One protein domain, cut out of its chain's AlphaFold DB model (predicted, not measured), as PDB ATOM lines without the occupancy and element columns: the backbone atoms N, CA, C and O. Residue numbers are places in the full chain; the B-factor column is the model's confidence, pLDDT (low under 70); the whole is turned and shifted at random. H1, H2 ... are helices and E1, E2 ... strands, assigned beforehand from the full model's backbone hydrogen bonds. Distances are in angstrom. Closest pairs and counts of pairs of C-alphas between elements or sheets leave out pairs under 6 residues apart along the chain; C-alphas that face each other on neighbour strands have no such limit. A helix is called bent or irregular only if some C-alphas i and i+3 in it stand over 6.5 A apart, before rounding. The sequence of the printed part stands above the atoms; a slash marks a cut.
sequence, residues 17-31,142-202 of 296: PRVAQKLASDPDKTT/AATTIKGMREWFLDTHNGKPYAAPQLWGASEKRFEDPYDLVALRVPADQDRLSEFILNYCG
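What this domain is: This is residues 17 to 31 and 142 to 202 of the 296 residues of an uncharacterized protein of Pseudogymnoascus sp. VKM F-4518 (FW-2643) (UniProt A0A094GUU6). H2 runs through the middle of an elongated model of four short helices, with H1 and H3 near it, running opposite ways to it, and H4 beyond its first residues. No two helices touch. The printed part has 76 residues with four named helices and one named strand, in the order H1, H2, H3, E1, H4 along the chain; the class is mostly helix, as helices hold 36 and the strand 3 of the 39 residues in named elements. It is only just compact, close to loose, with radius of gyration of the C-alphas 13.3 A and spans of 38 by 25 by 23 A.

How they stand to each other: H1, residues 17 to 25, is close to but not clearly touching H2, residues 143 to 153; their closest C-alphas, of Val 19 and Phe 153, are 8.0 A apart. H3, residues 169 to 175, is close to but not clearly touching H2, closest at the C-alphas of Arg 150 and Phe 175, 5.8 A, at a shallow tilt of 27 degrees. E1, residues 181 to 183, pairs with no named strand. H4, residues 192 to 200, is close to but not clearly touching H2, closest at the C-alphas of Thr 144 and Asn 199, 6.9 A. Every O i to N i+4 pair is within hydrogen-bond range in H1, H2 and H4; H3 has 0 of 3, and 2 of 4 O i to N i+3 pairs.

Where its parts are: H1 begins at C-alpha 17 (25.763, 44.897, 154.396); H4 ends at C-alpha 200 (9.021, 22.761, 171.352). H2 is 15.0 A long. H3, 13.2 A, is irregular: C-alphas 172 and 175 are 7.9 A apart.

The domain as a whole: Residues 32 to 141 are not printed; C-alphas 31 and 142 are 9.8 A apart. The link H2 to H3 is long. Residues 186 to 191 are among those under pLDDT 70.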
ATOM      1  N   PRO A  17      24.631  45.264 153.539       91.69
ATOM      2  CA  PRO A  17      25.763  44.897 154.396       91.69
ATOM      3  C   PRO A  17      25.332  44.204 155.695       91.69
ATOM      4  O   PRO A  17      25.924  43.203 156.096       91.69
ATOM      5  N   ARG A  18      24.264  44.692 156.336       89.19
ATOM      6  CA  ARG A  18      23.715  44.092 157.559       89.19
ATOM      7  C   ARG A  18      23.073  42.729 157.306       89.19
ATOM      8  O   ARG A  18      23.234  41.829 158.128       89.19
ATOM      9  N   VAL A  19      22.399  42.551 156.168       90.31
ATOM     10  CA  VAL A  19      21.873  41.240 155.745       90.31
ATOM     11  C   VAL A  19      23.004  40.260 155.465       90.31
ATOM     12  O   VAL A  19      22.998  39.167 156.024       90.31
ATOM     13  N   ALA A  20      24.015  40.659 154.696       90.38
ATOM     14  CA  ALA A  20      25.178  39.823 154.419       90.38
ATOM     15  C   ALA A  20      25.906  39.409 155.708       90.38
ATOM     16  O   ALA A  20      26.200  38.228 155.886       90.38
ATOM     17  N   GLN A  21      26.122  40.341 156.649       90.88
ATOM     18  CA  GLN A  21      26.734  40.014 157.939       90.88
ATOM     19  C   GLN A  21      25.889  39.005 158.726       90.88
ATOM     20  O   GLN A  21      26.441  38.060 159.284       90.88
ATOM     21  N   LYS A  22      24.559  39.165 158.756       90.88
ATOM     22  CA  LYS A  22      23.674  38.221 159.450       90.88
ATOM     23  C   LYS A  22      23.785  36.812 158.867       90.88
ATOM     24  O   LYS A  22      23.975  35.876 159.638       90.88
ATOM     25  N   LEU A  23      23.732  36.679 157.540       90.56
ATOM     26  CA  LEU A  23      23.887  35.391 156.850       90.56
ATOM     27  C   LEU A  23      25.269  34.764 157.110       90.56
ATOM     28  O   LEU A  23      25.387  33.556 157.292       90.56
ATOM     29  N   ALA A  24      26.323  35.583 157.154       88.81
ATOM     30  CA  ALA A  24      27.686  35.118 157.401       88.81
ATOM     31  C   ALA A  24      27.934  34.716 158.867       88.81
ATOM     32  O   ALA A  24      28.728  33.807 159.109       88.81
ATOM     33  N   SER A  25      27.255  35.369 159.818       88.81
ATOM     34  CA  SER A  25      27.457  35.187 161.265       88.81
ATOM     35  C   SER A  25      27.001  33.835 161.807       88.81
ATOM     36  O   SER A  25      27.430  33.437 162.883       88.81
ATOM     37  N   ASP A  26      26.135  33.139 161.075       85.44
ATOM     38  CA  ASP A  26      25.645  31.826 161.464       85.44
ATOM     39  C   ASP A  26      26.717  30.753 161.186       85.44
ATOM     40  O   ASP A  26      27.099  30.572 160.018       85.44
ATOM     41  N   PRO A  27      27.237  30.060 162.217       82.88
ATOM     42  CA  PRO A  27      28.240  29.013 162.041       82.88
ATOM     43  C   PRO A  27      27.671  27.793 161.308       82.88
ATOM     44  O   PRO A  27      28.342  27.222 160.444       82.88
ATOM     45  N   ASP A  28      26.409  27.454 161.570       81.75
ATOM     46  CA  ASP A  28      25.745  26.281 161.001       81.75
ATOM     47  C   ASP A  28      25.190  26.558 159.604       81.75
ATOM     48  O   ASP A  28      24.829  25.632 158.879       81.75
ATOM     49  N   LYS A  29      25.183  27.830 159.182       84.50
ATOM     50  CA  LYS A  29      24.684  28.314 157.883       84.50
ATOM     51  C   LYS A  29      23.204  28.005 157.631       84.50
ATOM     52  O   LYS A  29      22.739  28.162 156.506       84.50
ATOM     53  N   THR A  30      22.440  27.661 158.661       83.50
ATOM     54  CA  THR A  30      20.981  27.461 158.605       83.50
ATOM     55  C   THR A  30      20.218  28.689 158.098       83.50
ATOM     56  O   THR A  30      19.181  28.573 157.452       83.50
ATOM     57  N   THR A  31      20.758  29.882 158.341       87.00
ATOM     58  CA  THR A  31      20.185  31.170 157.944       87.00
ATOM     59  C   THR A  31      20.503  31.561 156.506       87.00
ATOM     60  O   THR A  31      19.979  32.579 156.058       87.00
ATOM     61  N   ALA A 142      13.856  24.864 157.689       85.31
ATOM     62  CA  ALA A 142      12.994  24.646 158.848       85.31
ATOM     63  C   ALA A 142      12.090  25.861 159.103       85.31
ATOM     64  O   ALA A 142      12.550  27.008 159.104       85.31
ATOM     65  N   ALA A 143      10.804  25.613 159.368       86.38
ATOM     66  CA  ALA A 143       9.808  26.667 159.557       86.38
ATOM     67  C   ALA A 143      10.179  27.640 160.694       86.38
ATOM     68  O   ALA A 143       9.943  28.845 160.592       86.38
ATOM     69  N   THR A 144      10.817  27.135 161.751       85.81
ATOM     70  CA  THR A 144      11.333  27.930 162.876       85.81
ATOM     71  C   THR A 144      12.453  28.876 162.444       85.81
ATOM     72  O   THR A 144      12.431  30.056 162.799       85.81
ATOM     73  N   THR A 145      13.385  28.407 161.612       88.50
ATOM     74  CA  THR A 145      14.453  29.225 161.023       88.50
ATOM     75  C   THR A 145      13.884  30.292 160.091       88.50
ATOM     76  O   THR A 145      14.281  31.454 160.190       88.50
ATOM     77  N   ILE A 146      12.917  29.937 159.232       90.56
ATOM     78  CA  ILE A 146      12.231  30.899 158.352       90.56
ATOM     79  C   ILE A 146      11.559  31.985 159.195       90.56
ATOM     80  O   ILE A 146      11.743  33.172 158.922       90.56
ATOM     81  N   LYS A 147      10.824  31.598 160.245       90.00
ATOM     82  CA  LYS A 147      10.154  32.534 161.153       90.00
ATOM     83  C   LYS A 147      11.151  33.479 161.823       90.00
ATOM     84  O   LYS A 147      10.973  34.690 161.736       90.00
ATOM     85  N   GLY A 148      12.215  32.951 162.429       88.94
ATOM     86  CA  GLY A 148      13.231  33.769 163.098       88.94
ATOM     87  C   GLY A 148      13.947  34.728 162.141       88.94
ATOM     88  O   GLY A 148      14.178  35.890 162.477       88.94
ATOM     89  N   MET A 149      14.247  34.277 160.917       91.19
ATOM     90  CA  MET A 149      14.842  35.133 159.887       91.19
ATOM     91  C   MET A 149      13.874  36.203 159.392       91.19
ATOM     92  O   MET A 149      14.290  37.347 159.225       91.19
ATOM     93  N   ARG A 150      12.593  35.872 159.209       91.62
ATOM     94  CA  ARG A 150      11.550  36.833 158.836       91.62
ATOM     95  C   ARG A 150      11.358  37.892 159.916       91.62
ATOM     96  O   ARG A 150      11.325  39.075 159.593       91.62
ATOM     97  N   GLU A 151      11.279  37.484 161.180       90.44
ATOM     98  CA  GLU A 151      11.114  38.398 162.313       90.44
ATOM     99  C   GLU A 151      12.286  39.376 162.411       90.44
ATOM    100  O   GLU A 151      12.087  40.591 162.415       90.44
ATOM    101  N   TRP A 152      13.517  38.857 162.362       91.19
ATOM    102  CA  TRP A 152      14.731  39.671 162.322       91.19
ATOM    103  C   TRP A 152      14.785  40.600 161.097       91.19
ATOM    104  O   TRP A 152      15.180  41.764 161.214       91.19
ATOM    105  N   PHE A 153      14.393  40.106 159.919       91.25
ATOM    106  CA  PHE A 153      14.442  40.862 158.667       91.25
ATOM    107  C   PHE A 153      13.433  42.013 158.644       91.25
ATOM    108  O   PHE A 153      13.753  43.099 158.167       91.25
ATOM    109  N   LEU A 154      12.237  41.796 159.185       89.50
ATOM    110  CA  LEU A 154      11.202  42.823 159.294       89.50
ATOM    111  C   LEU A 154      11.380  43.718 160.533       89.50
ATOM    112  O   LEU A 154      10.581  44.624 160.737       89.50
ATOM    113  N   ASP A 155      12.403  43.459 161.360       84.81
ATOM    114  CA  ASP A 155      12.579  44.046 162.701       84.81
ATOM    115  C   ASP A 155      11.268  43.997 163.510       84.81
ATOM    116  O   ASP A 155      10.815  44.969 164.118       84.81
ATOM    117  N   THR A 156      10.622  42.832 163.450       81.31
ATOM    118  CA  THR A 156       9.383  42.517 164.161       81.31
ATOM    119  C   THR A 156       9.694  41.576 165.316       81.31
ATOM    120  O   THR A 156      10.540  40.694 165.203       81.31
ATOM    121  N   HIS A 157       8.994  41.742 166.434       71.38
ATOM    122  CA  HIS A 157       9.075  40.821 167.564       71.38
ATOM    123  C   HIS A 157       7.658  40.436 167.983       71.38
ATOM    124  O   HIS A 157       6.815  41.307 168.211       71.38
ATOM    125  N   ASN A 158       7.368  39.132 168.051       68.44
ATOM    126  CA  ASN A 158       6.015  38.595 168.262       68.44
ATOM    127  C   ASN A 158       4.969  39.188 167.294       68.44
ATOM    128  O   ASN A 158       3.855  39.525 167.697       68.44
ATOM    129  N   GLY A 159       5.348  39.386 166.028       69.31
ATOM    130  CA  GLY A 159       4.475  39.952 164.992       69.31
ATOM    131  C   GLY A 159       4.217  41.461 165.091       69.31
ATOM    132  O   GLY A 159       3.479  41.996 164.269       69.31
ATOM    133  N   LYS A 160       4.822  42.170 166.055       74.31
ATOM    134  CA  LYS A 160       4.722  43.634 166.167       74.31
ATOM    135  C   LYS A 160       5.951  44.298 165.537       74.31
ATOM    136  O   LYS A 160       7.061  43.897 165.885       74.31
ATOM    137  N   PRO A 161       5.792  45.280 164.632       76.62
ATOM    138  CA  PRO A 161       6.917  45.981 164.016       76.62
ATOM    139  C   PRO A 161       7.566  46.961 164.998       76.62
ATOM    140  O   PRO A 161       6.871  47.751 165.636       76.62
ATOM    141  N   TYR A 162       8.895  46.912 165.111       68.81
ATOM    142  CA  TYR A 162       9.690  47.829 165.941       68.81
ATOM    143  C   TYR A 162      10.505  48.824 165.106       68.81
ATOM    144  O   TYR A 162      10.811  49.912 165.593       68.81
ATOM    145  N   ALA A 163      10.830  48.487 163.855       76.62
ATOM    146  CA  ALA A 163      11.459  49.398 162.904       76.62
ATOM    147  C   ALA A 163      11.113  49.032 161.452       76.62
ATOM    148  O   ALA A 163      10.307  48.143 161.187       76.62
ATOM    149  N   ALA A 164      11.725  49.752 160.509       79.31
ATOM    150  CA  ALA A 164      11.651  49.431 159.093       79.31
ATOM    151  C   ALA A 164      12.446  48.142 158.779       79.31
ATOM    152  O   ALA A 164      13.461  47.876 159.434       79.31
ATOM    153  N   PRO A 165      12.032  47.366 157.763       84.94
ATOM    154  CA  PRO A 165      12.702  46.122 157.395       84.94
ATOM    155  C   PRO A 165      14.134  46.372 156.903       84.94
ATOM    156  O   PRO A 165      14.488  47.478 156.490       84.94
ATOM    157  N   GLN A 166      14.970  45.329 156.933       89.44
ATOM    158  CA  GLN A 166      16.390  45.446 156.584       89.44
ATOM    159  C   GLN A 166      16.611  45.822 155.114       89.44
ATOM    160  O   GLN A 166      17.609  46.470 154.815       89.44
ATOM    161  N   LEU A 167      15.708  45.430 154.205       90.56
ATOM    162  CA  LEU A 167      15.683  45.867 152.805       90.56
ATOM    163  C   LEU A 167      14.292  46.410 152.459       90.56
ATOM    164  O   LEU A 167      13.290  45.916 152.972       90.56
ATOM    165  N   TRP A 168      14.243  47.381 151.545       86.62
ATOM    166  CA  TRP A 168      13.012  48.052 151.109       86.62
ATOM    167  C   TRP A 168      12.632  47.734 149.660       86.62
ATOM    168  O   TRP A 168      13.374  47.084 148.915       86.62
ATOM    169  N   GLY A 169      11.454  48.216 149.258       88.62
ATOM    170  CA  GLY A 169      10.927  48.076 147.904       88.62
ATOM    171  C   GLY A 169      10.532  46.634 147.600       88.62
ATOM    172  O   GLY A 169      10.004  45.927 148.453       88.62
ATOM    173  N   ALA A 170      10.834  46.154 146.393       87.31
ATOM    174  CA  ALA A 170      10.503  44.784 145.991       87.31
ATOM    175  C   ALA A 170      11.184  43.699 146.856       87.31
ATOM    176  O   ALA A 170      10.716  42.563 146.901       87.31
ATOM    177  N   SER A 171      12.274  44.043 147.557       87.75
ATOM    178  CA  SER A 171      13.017  43.115 148.424       87.75
ATOM    179  C   SER A 171      12.449  42.989 149.838       87.75
ATOM    180  O   SER A 171      12.848  42.078 150.558       87.75
ATOM    181  N   GLU A 172      11.509  43.849 150.241       89.06
ATOM    182  CA  GLU A 172      10.831  43.748 151.542       89.06
ATOM    183  C   GLU A 172      10.088  42.411 151.684       89.06
ATOM    184  O   GLU A 172      10.090  41.775 152.736       89.06
ATOM    185  N   LYS A 173       9.548  41.922 150.566       88.44
ATOM    186  CA  LYS A 173       8.739  40.703 150.480       88.44
ATOM    187  C   LYS A 173       9.554  39.411 150.424       88.44
ATOM    188  O   LYS A 173       9.025  38.348 150.112       88.44
ATOM    189  N   ARG A 174      10.867  39.477 150.682       90.06
ATOM    190  CA  ARG A 174      11.800  38.360 150.453       90.06
ATOM    191  C   ARG A 174      11.408  37.070 151.181       90.06
ATOM    192  O   ARG A 174      11.646  36.004 150.635       90.06
ATOM    193  N   PHE A 175      10.844  37.182 152.382       90.31
ATOM    194  CA  PHE A 175      10.465  36.054 153.243       90.31
ATOM    195  C   PHE A 175       8.939  35.865 153.352       90.31
ATOM    196  O   PHE A 175       8.459  35.273 154.320       90.31
ATOM    197  N   GLU A 176       8.158  36.427 152.420       88.25
ATOM    198  CA  GLU A 176       6.693  36.311 152.456       88.25
ATOM    199  C   GLU A 176       6.201  34.915 152.084       88.25
ATOM    200  O   GLU A 176       5.335  34.395 152.787       88.25
ATOM    201  N   ASP A 177       6.761  34.330 151.023       90.12
ATOM    202  CA  ASP A 177       6.388  33.021 150.487       90.12
ATOM    203  C   ASP A 177       7.388  31.946 150.947       90.12
ATOM    204  O   ASP A 177       8.517  31.937 150.456       90.12
ATOM    205  N   PRO A 178       7.016  31.044 151.875       87.56
ATOM    206  CA  PRO A 178       7.900  29.984 152.352       87.56
ATOM    207  C   PRO A 178       8.241  28.938 151.286       87.56
ATOM    208  O   PRO A 178       9.266  28.272 151.417       87.56
ATOM    209  N   TYR A 179       7.401  28.778 150.257       86.44
ATOM    210  CA  TYR A 179       7.594  27.772 149.210       86.44
ATOM    211  C   TYR A 179       8.604  28.221 148.154       86.44
ATOM    212  O   TYR A 179       9.195  27.380 147.493       86.44
ATOM    213  N   ASP A 180       8.855  29.525 148.037       89.38
ATOM    214  CA  ASP A 180       9.875  30.097 147.149       89.38
ATOM    215  C   ASP A 180      11.249  30.218 147.841       89.38
ATOM    216  O   ASP A 180      12.152  30.872 147.320       89.38
ATOM    217  N   LEU A 181      11.430  29.637 149.037       90.19
ATOM    218  CA  LEU A 181      12.672  29.718 149.812       90.19
ATOM    219  C   LEU A 181      13.489  28.429 149.755       90.19
ATOM    220  O   LEU A 181      12.975  27.323 149.894       90.19
ATOM    221  N   VAL A 182      14.806  28.600 149.667       89.94
ATOM    222  CA  VAL A 182      15.797  27.526 149.736       89.94
ATOM    223  C   VAL A 182      16.903  27.888 150.716       89.94
ATOM    224  O   VAL A 182      17.349  29.036 150.757       89.94
ATOM    225  N   ALA A 183      17.358  26.915 151.500       87.81
ATOM    226  CA  ALA A 183      18.577  27.040 152.293       87.81
ATOM    227  C   ALA A 183      19.734  26.344 151.573       87.81
ATOM    228  O   ALA A 183      19.604  25.190 151.175       87.81
ATOM    229  N   LEU A 184      20.881  27.022 151.449       83.31
ATOM    230  CA  LEU A 184      22.074  26.418 150.833       83.31
ATOM    231  C   LEU A 184      22.637  25.262 151.666       83.31
ATOM    232  O   LEU A 184      23.308  24.378 151.140       83.31
ATOM    233  N   ARG A 185      22.366  25.270 152.972       78.19
ATOM    234  CA  ARG A 185      22.696  24.179 153.878       78.19
ATOM    235  C   ARG A 185      21.481  23.835 154.718       78.19
ATOM    236  O   ARG A 185      21.037  24.629 155.544       78.19
ATOM    237  N   VAL A 186      20.987  22.620 154.530       69.06
ATOM    238  CA  VAL A 186      20.061  21.984 155.462       69.06
ATOM    239  C   VAL A 186      20.917  21.086 156.355       69.06
ATOM    240  O   VAL A 186      21.644  20.249 155.811       69.06
ATOM    241  N   PRO A 187      20.925  21.273 157.687       64.62
ATOM    242  CA  PRO A 187      21.657  20.388 158.587       64.62
ATOM    243  C   PRO A 187      21.288  18.932 158.294       64.62
ATOM    244  O   PRO A 187      20.104  18.606 158.202       64.62
ATOM    245  N   ALA A 188      22.298  18.076 158.115       56.59
ATOM    246  CA  ALA A 188      22.098  16.654 157.831       56.59
ATOM    247  C   ALA A 188      21.320  15.946 158.961       56.59
ATOM    248  O   ALA A 188      20.609  14.976 158.704       56.59
ATOM    249  N   ASP A 189      21.377  16.512 160.170       55.16
ATOM    250  CA  ASP A 189      20.876  15.935 161.414       55.16
ATOM    251  C   ASP A 189      19.582  16.605 161.904       55.16
ATOM    252  O   ASP A 189      19.470  17.015 163.056       55.16
ATOM    253  N   GLN A 190      18.566  16.731 161.046       61.59
ATOM    254  CA  GLN A 190      17.195  16.896 161.553       61.59
ATOM    255  C   GLN A 190      16.602  15.521 161.841       61.59
ATOM    256  O   GLN A 190      15.708  15.044 161.142       61.59
ATOM    257  N   ASP A 191      17.152  14.843 162.846       67.88
ATOM    258  CA  ASP A 191      16.469  13.701 163.428       67.88
ATOM    259  C   ASP A 191      15.179  14.177 164.120       67.88
ATOM    260  O   ASP A 191      15.009  15.351 164.464       67.88
ATOM    261  N   ARG A 192      14.226  13.260 164.311       75.88
ATOM    262  CA  ARG A 192      12.909  13.597 164.885       75.88
ATOM    263  C   ARG A 192      13.025  14.274 166.256       75.88
ATOM    264  O   ARG A 192      12.146  15.042 166.634       75.88
ATOM    265  N   LEU A 193      14.101  13.989 166.992       76.69
ATOM    266  CA  LEU A 193      14.390  14.614 168.277       76.69
ATOM    267  C   LEU A 193      14.862  16.062 168.113       76.69
ATOM    268  O   LEU A 193      14.343  16.930 168.807       76.69
ATOM    269  N   SER A 194      15.791  16.351 167.200       72.62
ATOM    270  CA  SER A 194      16.226  17.727 166.930       72.62
ATOM    271  C   SER A 194      15.082  18.573 166.392       72.62
ATOM    272  O   SER A 194      14.919  19.715 166.815       72.62
ATOM    273  N   GLU A 195      14.230  18.012 165.530       71.38
ATOM    274  CA  GLU A 195      13.010  18.680 165.073       71.38
ATOM    275  C   GLU A 195      12.058  18.975 166.246       71.38
ATOM    276  O   GLU A 195      11.558  20.094 166.380       71.38
ATOM    277  N   PHE A 196      11.861  18.011 167.150       76.38
ATOM    278  CA  PHE A 196      11.073  18.210 168.367       76.38
ATOM    279  C   PHE A 196      11.670  19.305 169.267       76.38
ATOM    280  O   PHE A 196      10.958  20.211 169.696       76.38
ATOM    281  N   ILE A 197      12.978  19.287 169.517       75.81
ATOM    282  CA  ILE A 197      13.657  20.298 170.340       75.81
ATOM    283  C   ILE A 197      13.556  21.683 169.682       75.81
ATOM    284  O   ILE A 197      13.221  22.658 170.355       75.81
ATOM    285  N   LEU A 198      13.773  21.791 168.371       69.94
ATOM    286  CA  LEU A 198      13.647  23.057 167.644       69.94
ATOM    287  C   LEU A 198      12.215  23.610 167.688       69.94
ATOM    288  O   LEU A 198      12.034  24.822 167.812       69.94
ATOM    289  N   ASN A 199      11.206  22.739 167.618       70.38
ATOM    290  CA  ASN A 199       9.802  23.142 167.590       70.38
ATOM    291  C   ASN A 199       9.225  23.444 168.984       70.38
ATOM    292  O   ASN A 199       8.407  24.354 169.113       70.38
ATOM    293  N   TYR A 200       9.648  22.715 170.022       73.69
ATOM    294  CA  TYR A 200       9.021  22.761 171.352       73.69
ATOM    295  C   TYR A 200       9.929  23.299 172.465       73.69
ATOM    296  O   TYR A 200       9.427  23.777 173.481       73.69
ATOM    297  N   CYS A 201      11.252  23.278 172.293       68.62
ATOM    298  CA  CYS A 201      12.217  23.654 173.332       68.62
ATOM    299  C   CYS A 201      12.907  25.006 173.090       68.62
ATOM    300  O   CYS A 201      13.840  25.347 173.815       68.62
ATOM    301  N   GLY A 202      12.439  25.824 172.140       62.62
ATOM    302  CA  GLY A 202      13.016  27.149 171.855       62.62
ATOM    303  C   GLY A 202      13.051  28.114 173.054       62.62
ATOM    304  O   GLY A 202      13.846  29.047 173.066       62.62
TER     305      GLY A 202